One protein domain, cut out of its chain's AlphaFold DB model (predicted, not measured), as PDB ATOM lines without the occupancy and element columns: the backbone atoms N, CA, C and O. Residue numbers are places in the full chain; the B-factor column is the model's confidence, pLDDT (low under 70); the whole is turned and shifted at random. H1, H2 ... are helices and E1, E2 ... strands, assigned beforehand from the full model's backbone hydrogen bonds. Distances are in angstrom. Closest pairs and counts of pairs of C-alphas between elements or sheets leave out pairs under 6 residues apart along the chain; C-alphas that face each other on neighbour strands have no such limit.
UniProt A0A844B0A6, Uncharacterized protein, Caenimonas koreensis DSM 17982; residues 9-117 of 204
ATOM      1  N   ARG A   9     -11.535  25.180   3.396       86.69
ATOM      2  CA  ARG A   9     -12.580  24.665   4.291       86.69
ATOM      3  C   ARG A   9     -12.540  23.141   4.411       86.69
ATOM      4  O   ARG A   9     -12.454  22.591   5.502       86.69
ATOM      5  N   ILE A  10     -12.583  22.470   3.262       89.38
ATOM      6  CA  ILE A  10     -12.585  21.008   3.168       89.38
ATOM      7  C   ILE A  10     -11.220  20.467   3.590       89.38
ATOM      8  O   ILE A  10     -11.154  19.441   4.258       89.38
ATOM      9  N   ALA A  11     -10.140  21.182   3.260       90.88
ATOM     10  CA  ALA A  11      -8.792  20.802   3.657       90.88
ATOM     11  C   ALA A  11      -8.646  20.716   5.186       90.88
ATOM     12  O   ALA A  11      -8.149  19.707   5.674       90.88
ATOM     13  N   LYS A  12      -9.142  21.706   5.946       92.56
ATOM     14  CA  LYS A  12      -9.055  21.684   7.419       92.56
ATOM     15  C   LYS A  12      -9.894  20.590   8.068       92.56
ATOM     16  O   LYS A  12      -9.416  19.923   8.978       92.56
ATOM     17  N   LEU A  13     -11.110  20.355   7.576       94.62
ATOM     18  CA  LEU A  13     -11.944  19.259   8.080       94.62
ATOM     19  C   LEU A  13     -11.361  17.885   7.742       94.62
ATOM     20  O   LEU A  13     -11.421  16.978   8.566       94.62
ATOM     21  N   LYS A  14     -10.753  17.740   6.560       95.56
ATOM     22  CA  LYS A  14     -10.026  16.525   6.193       95.56
ATOM     23  C   LYS A  14      -8.817  16.308   7.105       95.56
ATOM     24  O   LYS A  14      -8.642  15.212   7.615       95.56
ATOM     25  N   GLU A  15      -8.041  17.358   7.372       95.44
ATOM     26  CA  GLU A  15      -6.911  17.313   8.309       95.44
ATOM     27  C   GLU A  15      -7.363  16.918   9.728       95.44
ATOM     28  O   GLU A  15      -6.706  16.112  10.391       95.44
ATOM     29  N   ALA A  16      -8.513  17.430  10.181       96.81
ATOM     30  CA  ALA A  16      -9.119  17.041  11.451       96.81
ATOM     31  C   ALA A  16      -9.502  15.553  11.465       96.81
ATOM     32  O   ALA A  16      -9.140  14.840  12.400       96.81
ATOM     33  N   LEU A  17     -10.185  15.072  10.419       97.50
ATOM     34  CA  LEU A  17     -10.582  13.668  10.285       97.50
ATOM     35  C   LEU A  17      -9.365  12.734  10.269       97.50
ATOM     36  O   LEU A  17      -9.337  11.761  11.020       97.50
ATOM     37  N   ASP A  18      -8.344  13.065   9.478       97.25
ATOM     38  CA  ASP A  18      -7.090  12.309   9.419       97.25
ATOM     39  C   ASP A  18      -6.418  12.262  10.805       97.25
ATOM     40  O   ASP A  18      -5.900  11.223  11.215       97.25
ATOM     41  N   THR A  19      -6.472  13.363  11.566       97.50
ATOM     42  CA  THR A  19      -5.933  13.424  12.937       97.50
ATOM     43  C   THR A  19      -6.754  12.576  13.916       97.50
ATOM     44  O   THR A  19      -6.166  11.892  14.753       97.50
ATOM     45  N   TYR A  20      -8.088  12.545  13.807       97.81
ATOM     46  CA  TYR A  20      -8.925  11.642  14.610       97.81
ATOM     47  C   TYR A  20      -8.651  10.167  14.294       97.81
ATOM     48  O   TYR A  20      -8.571   9.351  15.211       97.81
ATOM     49  N   MET A  21      -8.466   9.818  13.017       97.94
ATOM     50  CA  MET A  21      -8.111   8.453  12.615       97.94
ATOM     51  C   MET A  21      -6.749   8.032  13.172       97.94
ATOM     52  O   MET A  21      -6.604   6.923  13.685       97.94
ATOM     53  N   ASP A  22      -5.761   8.925  13.111       97.56
ATOM     54  CA  ASP A  22      -4.442   8.699  13.700       97.56
ATOM     55  C   ASP A  22      -4.510   8.538  15.223       97.56
ATOM     56  O   ASP A  22      -3.865   7.645  15.773       97.56
ATOM     57  N   ALA A  23      -5.334   9.342  15.903       96.50
ATOM     58  CA  ALA A  23      -5.580   9.182  17.331       96.50
ATOM     59  C   ALA A  23      -6.188   7.803  17.631       96.50
ATOM     60  O   ALA A  23      -5.741   7.123  18.554       96.50
ATOM     61  N   GLY A  24      -7.147   7.347  16.817       96.50
ATOM     62  CA  GLY A  24      -7.722   6.001  16.902       96.50
ATOM     63  C   GLY A  24      -6.671   4.895  16.772       96.50
ATOM     64  O   GLY A  24      -6.645   3.981  17.593       96.50
ATOM     65  N   ARG A  25      -5.750   5.012  15.807       97.06
ATOM     66  CA  ARG A  25      -4.622   4.072  15.641       97.06
ATOM     67  C   ARG A  25      -3.687   4.065  16.846       97.06
ATOM     68  O   ARG A  25      -3.248   3.005  17.275       97.06
ATOM     69  N   PHE A  26      -3.393   5.234  17.407       96.75
ATOM     70  CA  PHE A  26      -2.594   5.333  18.626       96.75
ATOM     71  C   PHE A  26      -3.294   4.673  19.821       96.75
ATOM     72  O   PHE A  26      -2.653   3.961  20.591       96.75
ATOM     73  N   TRP A  27      -4.607   4.883  19.974       95.62
ATOM     74  CA  TRP A  27      -5.410   4.226  21.007       95.62
ATOM     75  C   TRP A  27      -5.402   2.709  20.861       95.62
ATOM     76  O   TRP A  27      -5.180   2.012  21.847       95.62
ATOM     77  N   ASP A  28      -5.610   2.212  19.646       96.94
ATOM     78  CA  ASP A  28      -5.588   0.783  19.347       96.94
ATOM     79  C   ASP A  28      -4.218   0.163  19.654       96.94
ATOM     80  O   ASP A  28      -4.135  -0.863  20.331       96.94
ATOM     81  N   ALA A  29      -3.131   0.846  19.279       95.50
ATOM     82  CA  ALA A  29      -1.772   0.446  19.629       95.50
ATOM     83  C   ALA A  29      -1.551   0.417  21.150       95.50
ATOM     84  O   ALA A  29      -0.958  -0.529  21.667       95.50
ATOM     85  N   ALA A  30      -2.054   1.420  21.878       94.44
ATOM     86  CA  ALA A  30      -1.952   1.472  23.333       94.44
ATOM     87  C   ALA A  30      -2.718   0.320  23.997       94.44
ATOM     88  O   ALA A  30      -2.161  -0.373  24.845       94.44
ATOM     89  N   ILE A  31      -3.970   0.088  23.598       93.56
ATOM     90  CA  ILE A  31      -4.806  -0.997  24.129       93.56
ATOM     91  C   ILE A  31      -4.163  -2.348  23.818       93.56
ATOM     92  O   ILE A  31      -3.969  -3.155  24.724       93.56
ATOM     93  N   THR A  32      -3.782  -2.571  22.559       94.19
ATOM     94  CA  THR A  32      -3.145  -3.813  22.105       94.19
ATOM     95  C   THR A  32      -1.846  -4.077  22.840       94.19
ATOM     96  O   THR A  32      -1.553  -5.228  23.146       94.19
ATOM     97  N   PHE A  33      -1.067  -3.034  23.124       93.00
ATOM     98  CA  PHE A  33       0.101  -3.153  23.972       93.00
ATOM     99  C   PHE A  33      -0.361  -3.549  25.380       93.00
ATOM    100  O   PHE A  33      -0.198  -4.702  25.759       93.00
ATOM    101  N   TYR A  34      -1.019  -2.679  26.145       89.94
ATOM    102  CA  TYR A  34      -1.309  -2.940  27.566       89.94
ATOM    103  C   TYR A  34      -2.189  -4.168  27.863       89.94
ATOM    104  O   TYR A  34      -2.172  -4.655  28.990       89.94
ATOM    105  N   ALA A  35      -2.923  -4.701  26.885       91.94
ATOM    106  CA  ALA A  35      -3.667  -5.950  27.033       91.94
ATOM    107  C   ALA A  35      -2.776  -7.210  27.046       91.94
ATOM    108  O   ALA A  35      -3.230  -8.272  27.476       91.94
ATOM    109  N   ARG A  36      -1.521  -7.132  26.580       90.25
ATOM    110  CA  ARG A  36      -0.596  -8.275  26.590       90.25
ATOM    111  C   ARG A  36      -0.015  -8.503  27.986       90.25
ATOM    112  O   ARG A  36       0.404  -7.577  28.674       90.25
ATOM    113  N   ARG A  37       0.022  -9.773  28.397       72.50
ATOM    114  CA  ARG A  37       0.424 -10.209  29.749       72.50
ATOM    115  C   ARG A  37       1.932 -10.087  30.013       72.50
ATOM    116  O   ARG A  37       2.347 -10.151  31.165       72.50
ATOM    117  N   ASP A  38       2.739  -9.921  28.972       80.00
ATOM    118  CA  ASP A  38       4.206  -9.842  28.995       80.00
ATOM    119  C   ASP A  38       4.754  -8.402  29.029       80.00
ATOM    120  O   ASP A  38       5.965  -8.195  28.997       80.00
ATOM    121  N   ASN A  39       3.890  -7.395  29.179       72.56
ATOM    122  CA  ASN A  39       4.277  -5.986  29.136       72.56
ATOM    123  C   ASN A  39       4.850  -5.427  30.445       72.56
ATOM    124  O   ASN A  39       4.478  -4.349  30.908       72.56
ATOM    125  N   SER A  40       5.831  -6.128  31.014       65.75
ATOM    126  CA  SER A  40       6.616  -5.659  32.164       65.75
ATOM    127  C   SER A  40       7.522  -4.459  31.846       65.75
ATOM    128  O   SER A  40       8.099  -3.866  32.753       65.75
ATOM    129  N   VAL A  41       7.648  -4.094  30.564       68.31
ATOM    130  CA  VAL A  41       8.608  -3.096  30.069       68.31
ATOM    131  C   VAL A  41       8.081  -1.657  30.165       68.31
ATOM    132  O   VAL A  41       8.887  -0.732  30.199       68.31
ATOM    133  N   ALA A  42       6.762  -1.436  30.248       74.50
ATOM    134  CA  ALA A  42       6.213  -0.078  30.277       74.50
ATOM    135  C   ALA A  42       6.349   0.587  31.649       74.50
ATOM    136  O   ALA A  42       5.549   0.392  32.566       74.50
ATOM    137  N   TYR A  43       7.344   1.455  31.746       76.81
ATOM    138  CA  TYR A  43       7.571   2.344  32.867       76.81
ATOM    139  C   TYR A  43       6.809   3.663  32.667       76.81
ATOM    140  O   TYR A  43       6.778   4.242  31.578       76.81
ATOM    141  N   PHE A  44       6.139   4.134  33.724       79.62
ATOM    142  CA  PHE A  44       5.331   5.364  33.721       79.62
ATOM    143  C   PHE A  44       4.301   5.477  32.576       79.62
ATOM    144  O   PHE A  44       4.047   6.573  32.070       79.62
ATOM    145  N   GLY A  45       3.716   4.366  32.120       84.56
ATOM    146  CA  GLY A  45       2.714   4.396  31.046       84.56
ATOM    147  C   GLY A  45       3.258   4.890  29.694       84.56
ATOM    148  O   GLY A  45       2.497   5.427  28.876       84.56
ATOM    149  N   GLY A  46       4.573   4.765  29.476       90.81
ATOM    150  CA  GLY A  46       5.222   5.032  28.198       90.81
ATOM    151  C   GLY A  46       4.959   3.911  27.195       90.81
ATOM    152  O   GLY A  46       5.356   2.772  27.410       90.81
ATOM    153  N   LEU A  47       4.311   4.246  26.082       93.94
ATOM    154  CA  LEU A  47       4.051   3.335  24.973       93.94
ATOM    155  C   LEU A  47       5.290   3.276  24.059       93.94
ATOM    156  O   LEU A  47       5.610   4.303  23.451       93.94
ATOM    157  N   PRO A  48       6.012   2.142  23.961       93.94
ATOM    158  CA  PRO A  48       7.298   2.063  23.262       93.94
ATOM    159  C   PRO A  48       7.135   2.232  21.747       93.94
ATOM    160  O   PRO A  48       6.686   1.325  21.049       93.94
ATOM    161  N   VAL A  49       7.563   3.385  21.222       95.00
ATOM    162  CA  VAL A  49       7.231   3.860  19.866       95.00
ATOM    163  C   VAL A  49       7.591   2.837  18.791       95.00
ATOM    164  O   VAL A  49       6.750   2.513  17.958       95.00
ATOM    165  N   ARG A  50       8.818   2.305  18.839       94.00
ATOM    166  CA  ARG A  50       9.324   1.361  17.831       94.00
ATOM    167  C   ARG A  50       8.656  -0.006  17.889       94.00
ATOM    168  O   ARG A  50       8.476  -0.651  16.865       94.00
ATOM    169  N   GLN A  51       8.293  -0.463  19.084       92.12
ATOM    170  CA  GLN A  51       7.700  -1.791  19.251       92.12
ATOM    171  C   GLN A  51       6.257  -1.835  18.740       92.12
ATOM    172  O   GLN A  51       5.796  -2.885  18.300       92.12
ATOM    173  N   VAL A  52       5.555  -0.699  18.784       93.69
ATOM    174  CA  VAL A  52       4.161  -0.586  18.334       93.69
ATOM    175  C   VAL A  52       3.999   0.157  17.000       93.69
ATOM    176  O   VAL A  52       2.876   0.454  16.604       93.69
ATOM    177  N   GLY A  53       5.098   0.451  16.292       95.25
ATOM    178  CA  GLY A  53       5.067   1.049  14.950       95.25
ATOM    179  C   GLY A  53       4.508   2.477  14.902       95.25
ATOM    180  O   GLY A  53       3.809   2.843  13.953       95.25
ATOM    181  N   LEU A  54       4.749   3.282  15.941       96.44
ATOM    182  CA  LEU A  54       4.198   4.637  16.073       96.44
ATOM    183  C   LEU A  54       5.132   5.750  15.583       96.44
ATOM    184  O   LEU A  54       4.782   6.923  15.710       96.44
ATOM    185  N   GLU A  55       6.296   5.439  15.014       96.75
ATOM    186  CA  GLU A  55       7.310   6.430  14.617       96.75
ATOM    187  C   GLU A  55       6.728   7.502  13.694       96.75
ATOM    188  O   GLU A  55       6.923   8.700  13.914       96.75
ATOM    189  N   GLY A  56       5.954   7.070  12.695       96.44
ATOM    190  CA  GLY A  56       5.300   7.971  11.752       96.44
ATOM    191  C   GLY A  56       4.293   8.899  12.430       96.44
ATOM    192  O   GLY A  56       4.219  10.076  12.084       96.44
ATOM    193  N   LEU A  57       3.557   8.408  13.431       96.38
ATOM    194  CA  LEU A  57       2.588   9.213  14.178       96.38
ATOM    195  C   LEU A  57       3.271  10.202  15.123       96.38
ATOM    196  O   LEU A  57       2.859  11.362  15.189       96.38
ATOM    197  N   VAL A  58       4.342   9.775  15.796       96.38
ATOM    198  CA  VAL A  58       5.158  10.646  16.650       96.38
ATOM    199  C   VAL A  58       5.737  11.799  15.841       96.38
ATOM    200  O   VAL A  58       5.564  12.952  16.231       96.38
ATOM    201  N   ALA A  59       6.349  11.506  14.692       96.44
ATOM    202  CA  ALA A  59       6.917  12.526  13.817       96.44
ATOM    203  C   ALA A  59       5.837  13.455  13.239       96.44
ATOM    204  O   ALA A  59       5.982  14.676  13.289       96.44
ATOM    205  N   LYS A  60       4.723  12.899  12.738       96.19
ATOM    206  CA  LYS A  60       3.629  13.673  12.123       96.19
ATOM    207  C   LYS A  60       2.964  14.643  13.101       96.19
ATOM    208  O   LYS A  60       2.556  15.738  12.709       96.19
ATOM    209  N   HIS A  61       2.809  14.239  14.360       95.69
ATOM    210  CA  HIS A  61       2.079  15.022  15.359       95.69
ATOM    211  C   HIS A  61       2.969  15.723  16.381       95.69
ATOM    212  O   HIS A  61       2.435  16.464  17.202       95.69
ATOM    213  N   GLY A  62       4.291  15.544  16.310       95.56
ATOM    214  CA  GLY A  62       5.233  16.133  17.262       95.56
ATOM    215  C   GLY A  62       4.988  15.639  18.686       95.56
ATOM    216  O   GLY A  62       5.001  16.433  19.625       95.56
ATOM    217  N   LEU A  63       4.680  14.347  18.847       95.56
ATOM    218  CA  LEU A  63       4.332  13.806  20.160       95.56
ATOM    219  C   LEU A  63       5.556  13.826  21.085       95.56
ATOM    220  O   LEU A  63       6.645  13.425  20.660       95.56
ATOM    221  N   PRO A  64       5.399  14.248  22.352       93.62
ATOM    222  CA  PRO A  64       6.504  14.251  23.293       93.62
ATOM    223  C   PRO A  64       6.936  12.816  23.578       93.62
ATOM    224  O   PRO A  64       6.114  11.929  23.825       93.62
ATOM    225  N   THR A  65       8.246  12.604  23.558       94.69
ATOM    226  CA  THR A  65       8.852  11.306  23.825       94.69
ATOM    227  C   THR A  65       9.673  11.349  25.106       94.69
ATOM    228  O   THR A  65      10.238  12.379  25.472       94.69
ATOM    229  N   ARG A  66       9.705  10.224  25.816       93.25
ATOM    230  CA  ARG A  66      10.548   9.991  26.992       93.25
ATOM    231  C   ARG A  66      10.953   8.524  27.046       93.25
ATOM    232  O   ARG A  66      10.476   7.730  26.245       93.25
ATOM    233  N   ASN A  67      11.790   8.146  28.001       92.75
ATOM    234  CA  ASN A  67      12.125   6.737  28.202       92.75
ATOM    235  C   ASN A  67      10.861   5.934  28.561       92.75
ATOM    236  O   ASN A  67      10.085   6.339  29.428       92.75
ATOM    237  N   ALA A  68      10.644   4.831  27.845       89.38
ATOM    238  CA  ALA A  68       9.516   3.917  28.020       89.38
ATOM    239  C   ALA A  68       9.801   2.824  29.051       89.38
ATOM    240  O   ALA A  68       8.863   2.211  29.541       89.38
ATOM    241  N   ASP A  69      11.073   2.579  29.359       87.94
ATOM    242  CA  ASP A  69      11.525   1.563  30.302       87.94
ATOM    243  C   ASP A  69      12.489   2.151  31.343       87.94
ATOM    244  O   ASP A  69      12.982   3.275  31.207       87.94
ATOM    245  N   LEU A  70      12.738   1.373  32.398       86.62
ATOM    246  CA  LEU A  70      13.610   1.737  33.521       86.62
ATOM    247  C   LEU A  70      15.074   1.959  33.117       86.62
ATOM    248  O   LEU A  70      15.770   2.732  33.770       86.62
ATOM    249  N   LEU A  71      15.549   1.277  32.073       88.88
ATOM    250  CA  LEU A  71      16.944   1.307  31.626       88.88
ATOM    251  C   LEU A  71      17.192   2.361  30.531       88.88
ATOM    252  O   LEU A  71      18.336   2.583  30.142       88.88
ATOM    253  N   GLY A  72      16.138   3.014  30.035       87.12
ATOM    254  CA  GLY A  72      16.193   3.969  28.932       87.12
ATOM    255  C   GLY A  72      16.493   3.348  27.566       87.12
ATOM    256  O   GLY A  72      16.956   4.058  26.676       87.12
ATOM    257  N   LEU A  73      16.254   2.047  27.377       90.00
ATOM    258  CA  LEU A  73      16.574   1.349  26.121       90.00
ATOM    259  C   LEU A  73      15.561   1.652  25.008       90.00
ATOM    260  O   LEU A  73      15.884   1.604  23.816       90.00
ATOM    261  N   HIS A  74      14.332   1.984  25.389       91.88
ATOM    262  CA  HIS A  74      13.234   2.278  24.489       91.88
ATOM    263  C   HIS A  74      12.695   3.685  24.719       91.88
ATOM    264  O   HIS A  74      12.427   4.117  25.838       91.88
ATOM    265  N   VAL A  75      12.470   4.389  23.612       93.88
ATOM    266  CA  VAL A  75      11.760   5.666  23.587       93.88
ATOM    267  C   VAL A  75      10.264   5.386  23.481       93.88
ATOM    268  O   VAL A  75       9.825   4.583  22.652       93.88
ATOM    269  N   GLY A  76       9.477   6.052  24.315       94.44
ATOM    270  CA  GLY A  76       8.036   5.896  24.410       94.44
ATOM    271  C   GLY A  76       7.300   7.222  24.443       94.44
ATOM    272  O   GLY A  76       7.852   8.260  24.807       94.44
ATOM    273  N   VAL A  77       6.022   7.172  24.088       96.38
ATOM    274  CA  VAL A  77       5.098   8.295  24.271       96.38
ATOM    275  C   VAL A  77       4.296   8.043  25.544       96.38
ATOM    276  O   VAL A  77       3.696   6.973  25.663       96.38
ATOM    277  N   PRO A  78       4.236   8.987  26.499       95.31
ATOM    278  CA  PRO A  78       3.311   8.873  27.619       95.31
ATOM    279  C   PRO A  78       1.882   8.776  27.081       95.31
ATOM    280  O   PRO A  78       1.431   9.683  26.380       95.31
ATOM    281  N   THR A  79       1.175   7.692  27.393       94.19
ATOM    282  CA  THR A  79      -0.114   7.386  26.749       94.19
ATOM    283  C   THR A  79      -1.127   8.520  26.936       94.19
ATOM    284  O   THR A  79      -1.748   8.951  25.970       94.19
ATOM    285  N   ASP A  80      -1.246   9.067  28.147       93.81
ATOM    286  CA  ASP A  80      -2.153  10.186  28.442       93.81
ATOM    287  C   ASP A  80      -1.819  11.443  27.647       93.81
ATOM    288  O   ASP A  80      -2.703  12.043  27.038       93.81
ATOM    289  N   VAL A  81      -0.533  11.794  27.599       94.56
ATOM    290  CA  VAL A  81      -0.062  12.985  26.890       94.56
ATOM    291  C   VAL A  81      -0.280  12.818  25.392       94.56
ATOM    292  O   VAL A  81      -0.858  13.699  24.768       94.56
ATOM    293  N   GLY A  82       0.091  11.667  24.820       95.06
ATOM    294  CA  GLY A  82      -0.141  11.370  23.406       95.06
ATOM    295  C   GLY A  82      -1.617  11.500  23.030       95.06
ATOM    296  O   GLY A  82      -1.950  12.226  22.089       95.06
ATOM    297  N   ARG A  83      -2.507  10.873  23.815       94.19
ATOM    298  CA  ARG A  83      -3.967  10.958  23.634       94.19
ATOM    299  C   ARG A  83      -4.468  12.394  23.680       94.19
ATOM    300  O   ARG A  83      -5.160  12.824  22.759       94.19
ATOM    301  N   GLN A  84      -4.109  13.130  24.730       95.88
ATOM    302  CA  GLN A  84      -4.552  14.506  24.918       95.88
ATOM    303  C   GLN A  84      -4.054  15.402  23.780       95.88
ATOM    304  O   GLN A  84      -4.848  16.132  23.193       95.88
ATOM    305  N   THR A  85      -2.776  15.298  23.402       95.50
ATOM    306  CA  THR A  85      -2.191  16.085  22.311       95.50
ATOM    307  C   THR A  85      -2.930  15.864  20.992       95.50
ATOM    308  O   THR A  85      -3.321  16.839  20.345       95.50
ATOM    309  N   MET A  86      -3.167  14.612  20.587       95.50
ATOM    310  CA  MET A  86      -3.862  14.340  19.321       95.50
ATOM    311  C   MET A  86      -5.339  14.732  19.376       95.50
ATOM    312  O   MET A  86      -5.841  15.313  18.415       95.50
ATOM    313  N   TRP A  87      -6.027  14.471  20.492       94.69
ATOM    314  CA  TRP A  87      -7.432  14.844  20.660       94.69
ATOM    315  C   TRP A  87      -7.639  16.358  20.608       94.69
ATOM    316  O   TRP A  87      -8.513  16.846  19.887       94.69
ATOM    317  N   THR A  88      -6.809  17.114  21.332       96.38
ATOM    318  CA  THR A  88      -6.839  18.579  21.311       96.38
ATOM    319  C   THR A  88      -6.535  19.099  19.910       96.38
ATOM    320  O   THR A  88      -7.261  19.954  19.410       96.38
ATOM    321  N   LYS A  89      -5.522  18.550  19.227       96.31
ATOM    322  CA  LYS A  89      -5.194  18.947  17.851       96.31
ATOM    323  C   LYS A  89      -6.353  18.688  16.883       96.31
ATOM    324  O   LYS A  89      -6.709  19.582  16.119       96.31
ATOM    325  N   ALA A  90      -6.957  17.501  16.930       95.56
ATOM    326  CA  ALA A  90      -8.082  17.141  16.070       95.56
ATOM    327  C   ALA A  90      -9.309  18.033  16.321       95.56
ATOM    328  O   ALA A  90      -9.930  18.509  15.371       95.56
ATOM    329  N   THR A  91      -9.613  18.312  17.592       96.44
ATOM    330  CA  THR A  91     -10.713  19.200  17.998       96.44
ATOM    331  C   THR A  91     -10.479  20.631  17.522       96.44
ATOM    332  O   THR A  91     -11.342  21.207  16.870       96.44
ATOM    333  N   ASN A  92      -9.278  21.176  17.717       96.50
ATOM    334  CA  ASN A  92      -8.954  22.520  17.233       96.50
ATOM    335  C   ASN A  92      -9.083  22.619  15.703       96.50
ATOM    336  O   ASN A  92      -9.630  23.588  15.177       96.50
ATOM    337  N   LEU A  93      -8.607  21.607  14.968       95.75
ATOM    338  CA  LEU A  93      -8.731  21.570  13.510       95.75
ATOM    339  C   LEU A  93     -10.193  21.482  13.055       95.75
ATOM    340  O   LEU A  93     -10.564  22.136  12.076       95.75
ATOM    341  N   SER A  94     -11.021  20.697  13.749       96.38
ATOM    342  CA  SER A  94     -12.438  20.560  13.410       96.38
ATOM    343  C   SER A  94     -13.204  21.853  13.684       96.38
ATOM    344  O   SER A  94     -13.945  22.309  12.812       96.38
ATOM    345  N   GLU A  95     -12.955  22.512  14.817       96.06
ATOM    346  CA  GLU A  95     -13.534  23.815  15.153       96.06
ATOM    347  C   GLU A  95     -13.148  24.896  14.138       96.06
ATOM    348  O   GLU A  95     -14.018  25.618  13.644       96.06
ATOM    349  N   VAL A  96     -11.870  24.968  13.750       93.56
ATOM    350  CA  VAL A  96     -11.397  25.889  12.704       93.56
ATOM    351  C   VAL A  96     -12.058  25.576  11.360       93.56
ATOM    352  O   VAL A  96     -12.536  26.484  10.677       93.56
ATOM    353  N   GLY A  97     -12.144  24.298  10.984       93.56
ATOM    354  CA  GLY A  97     -12.811  23.874   9.753       93.56
ATOM    355  C   GLY A  97     -14.296  24.253   9.724       93.56
ATOM    356  O   GLY A  97     -14.778  24.804   8.730       93.56
ATOM    357  N   LEU A  98     -15.014  24.031  10.829       94.75
ATOM    358  CA  LEU A  98     -16.416  24.427  10.992       94.75
ATOM    359  C   LEU A  98     -16.579  25.949  10.975       94.75
ATOM    360  O   LEU A  98     -17.516  26.459  10.355       94.75
ATOM    361  N   ARG A  99     -15.652  26.688  11.593       94.69
ATOM    362  CA  ARG A  99     -15.619  28.152  11.520       94.69
ATOM    363  C   ARG A  99     -15.492  28.622  10.078       94.69
ATOM    364  O   ARG A  99     -16.252  29.494   9.675       94.69
ATOM    365  N   TYR A 100     -14.618  28.013   9.277       93.94
ATOM    366  CA  TYR A 100     -14.468  28.379   7.866       93.94
ATOM    367  C   TYR A 100     -15.698  28.053   7.015       93.94
ATOM    368  O   TYR A 100     -15.932  28.711   6.001       93.94
ATOM    369  N   LEU A 101     -16.479  27.034   7.390       90.44
ATOM    370  CA  LEU A 101     -17.763  26.766   6.742       90.44
ATOM    371  C   LEU A 101     -18.793  27.858   7.046       90.44
ATOM    372  O   LEU A 101     -19.528  28.247   6.141       90.44
ATOM    373  N   ARG A 102     -18.828  28.350   8.292       92.81
ATOM    374  CA  ARG A 102     -19.752  29.409   8.734       92.81
ATOM    375  C   ARG A 102     -19.355  30.787   8.208       92.81
ATOM    376  O   ARG A 102     -20.217  31.529   7.754       92.81
ATOM    377  N   ASP A 103     -18.063  31.104   8.244       93.19
ATOM    378  CA  ASP A 103     -17.494  32.353   7.742       93.19
ATOM    379  C   ASP A 103     -16.324  32.073   6.780       93.19
ATOM    380  O   ASP A 103     -15.186  31.843   7.206       93.19
ATOM    381  N   PRO A 104     -16.566  32.126   5.459       86.56
ATOM    382  CA  PRO A 104     -15.520  31.934   4.460       86.56
ATOM    383  C   PRO A 104     -14.395  32.978   4.509       86.56
ATOM    384  O   PRO A 104     -13.303  32.696   4.011       86.56
ATOM    385  N   ARG A 105     -14.626  34.172   5.080       89.75
ATOM    386  CA  ARG A 105     -13.599  35.225   5.185       89.75
ATOM    387  C   ARG A 105     -12.572  34.902   6.265       89.75
ATOM    388  O   ARG A 105     -11.404  35.251   6.097       89.75
ATOM    389  N   ALA A 106     -12.968  34.165   7.304       89.06
ATOM    390  CA  ALA A 106     -12.069  33.722   8.367       89.06
ATOM    391  C   ALA A 106     -10.886  32.898   7.829       89.06
ATOM    392  O   ALA A 106      -9.762  33.067   8.287       89.06
ATOM    393  N   ALA A 107     -11.102  32.066   6.802       87.25
ATOM    394  CA  ALA A 107     -10.023  31.293   6.178       87.25
ATOM    395  C   ALA A 107      -8.974  32.181   5.491       87.25
ATOM    396  O   ALA A 107      -7.782  31.879   5.526       87.25
ATOM    397  N   ALA A 108      -9.411  33.271   4.856       85.38
ATOM    398  CA  ALA A 108      -8.509  34.225   4.222       85.38
ATOM    399  C   ALA A 108      -7.752  35.052   5.270       85.38
ATOM    400  O   ALA A 108      -6.546  35.241   5.135       85.38
ATOM    401  N   ALA A 109      -8.442  35.488   6.329       86.56
ATOM    402  CA  ALA A 109      -7.848  36.238   7.431       86.56
ATOM    403  C   ALA A 109      -6.786  35.420   8.181       86.56
ATOM    404  O   ALA A 109      -5.678  35.907   8.379       86.56
ATOM    405  N   ASP A 110      -7.076  34.162   8.522       85.94
ATOM    406  CA  ASP A 110      -6.107  33.282   9.184       85.94
ATOM    407  C   ASP A 110      -4.894  32.995   8.299       85.94
ATOM    408  O   ASP A 110      -3.771  32.934   8.790       85.94
ATOM    409  N   ARG A 111      -5.100  32.830   6.986       83.12
ATOM    410  CA  ARG A 111      -3.991  32.661   6.045       83.12
ATOM    411  C   ARG A 111      -3.111  33.908   6.008       83.12
ATOM    412  O   ARG A 111      -1.897  33.770   6.081       83.12
ATOM    413  N   ALA A 112      -3.714  35.093   5.936       82.62
ATOM    414  CA  ALA A 112      -2.982  36.355   5.972       82.62
ATOM    415  C   ALA A 112      -2.243  36.545   7.307       82.62
ATOM    416  O   ALA A 112      -1.100  36.991   7.317       82.62
ATOM    417  N   ALA A 113      -2.853  36.156   8.430       81.50
ATOM    418  CA  ALA A 113      -2.220  36.194   9.745       81.50
ATOM    419  C   ALA A 113      -1.052  35.201   9.857       81.50
ATOM    420  O   ALA A 113      -0.003  35.554  10.386       81.50
ATOM    421  N   ALA A 114      -1.200  33.980   9.334       78.88
ATOM    422  CA  ALA A 114      -0.126  32.990   9.294       78.88
ATOM    423  C   ALA A 114       1.027  33.434   8.382       78.88
ATOM    424  O   ALA A 114       2.188  33.244   8.728       78.88
ATOM    425  N   GLU A 115       0.717  34.061   7.247       75.56
ATOM    426  CA  GLU A 115       1.707  34.653   6.346       75.56
ATOM    427  C   GLU A 115       2.436  35.831   7.007       75.56
ATOM    428  O   GLU A 115       3.659  35.913   6.934       75.56
ATOM    429  N   ALA A 116       1.715  36.682   7.742       73.56
ATOM    430  CA  ALA A 116       2.310  37.756   8.531       73.56
ATOM    431  C   ALA A 116       3.180  37.229   9.687       73.56
ATOM    432  O   ALA A 116       4.241  37.788   9.949       73.56
ATOM    433  N   ALA A 117       2.775  36.144  10.354       73.31
ATOM    434  CA  ALA A 117       3.559  35.504  11.414       73.31
ATOM    435  C   ALA A 117       4.792  34.753  10.880       73.31
ATOM    436  O   ALA A 117       5.781  34.612  11.594       73.31
TER     437      ALA A 117
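This is residues 9 to 117 of the 204 residues of an uncharacterized protein of Caenimonas koreensis DSM 17982 (UniProt A0A844B0A6). A small two-stranded antiparallel sheet, E1 and E2, sits near one end of two long side-by-side helices, H1 and H3, which run opposite ways; short H2 is beside them. At the other end H4 turns off at a corner, and its residues 111 to 117 stick out. The 109 printed residues, mostly helix by class, run H1 E1 H2 E2 H3 H4; the whole is loose, radius of gyration of the C-alphas 17.1 A, spanning 54 by 27 by 18 A.

E1 is residues 46 to 48, E2 75 to 78, H2 55 to 61. H1, 9 to 34, begins at C-alpha (-12.580, 24.665, 4.291) and measures 37.8 A; H3, 79 to 102, 34.6 A; H4, 104 to 117, 20.6 A, ends at (3.559, 35.504, 11.414).

N 47 and O 77 of E1 and E2 are 2.8 A apart, within hydrogen-bond range. H1 and H3 touch at a shallow tilt of 18 degrees, closest at C-alphas of Ala 16 and Ala 90, 4.7 A. H2 is close to but not clearly touching H1, C-alphas of Asp 22 and Leu 57 closest, 7.1 A. H3 and H4 only just touch, only at the corner, with 3 pairs of C-alphas within 8 A; those of Tyr 100 and Ala 107 are closest, 5.6 A. Every O i to N i+4 pair is within range in H1, H2 and H3, and 9 of 10 in H4.

C-alphas 38 and 105 are farthest apart, 54.0 A. The printed part has no cut; links H1 to E1 and H2 to E2 are long. Residues 40 to 41 have pLDDT under 70.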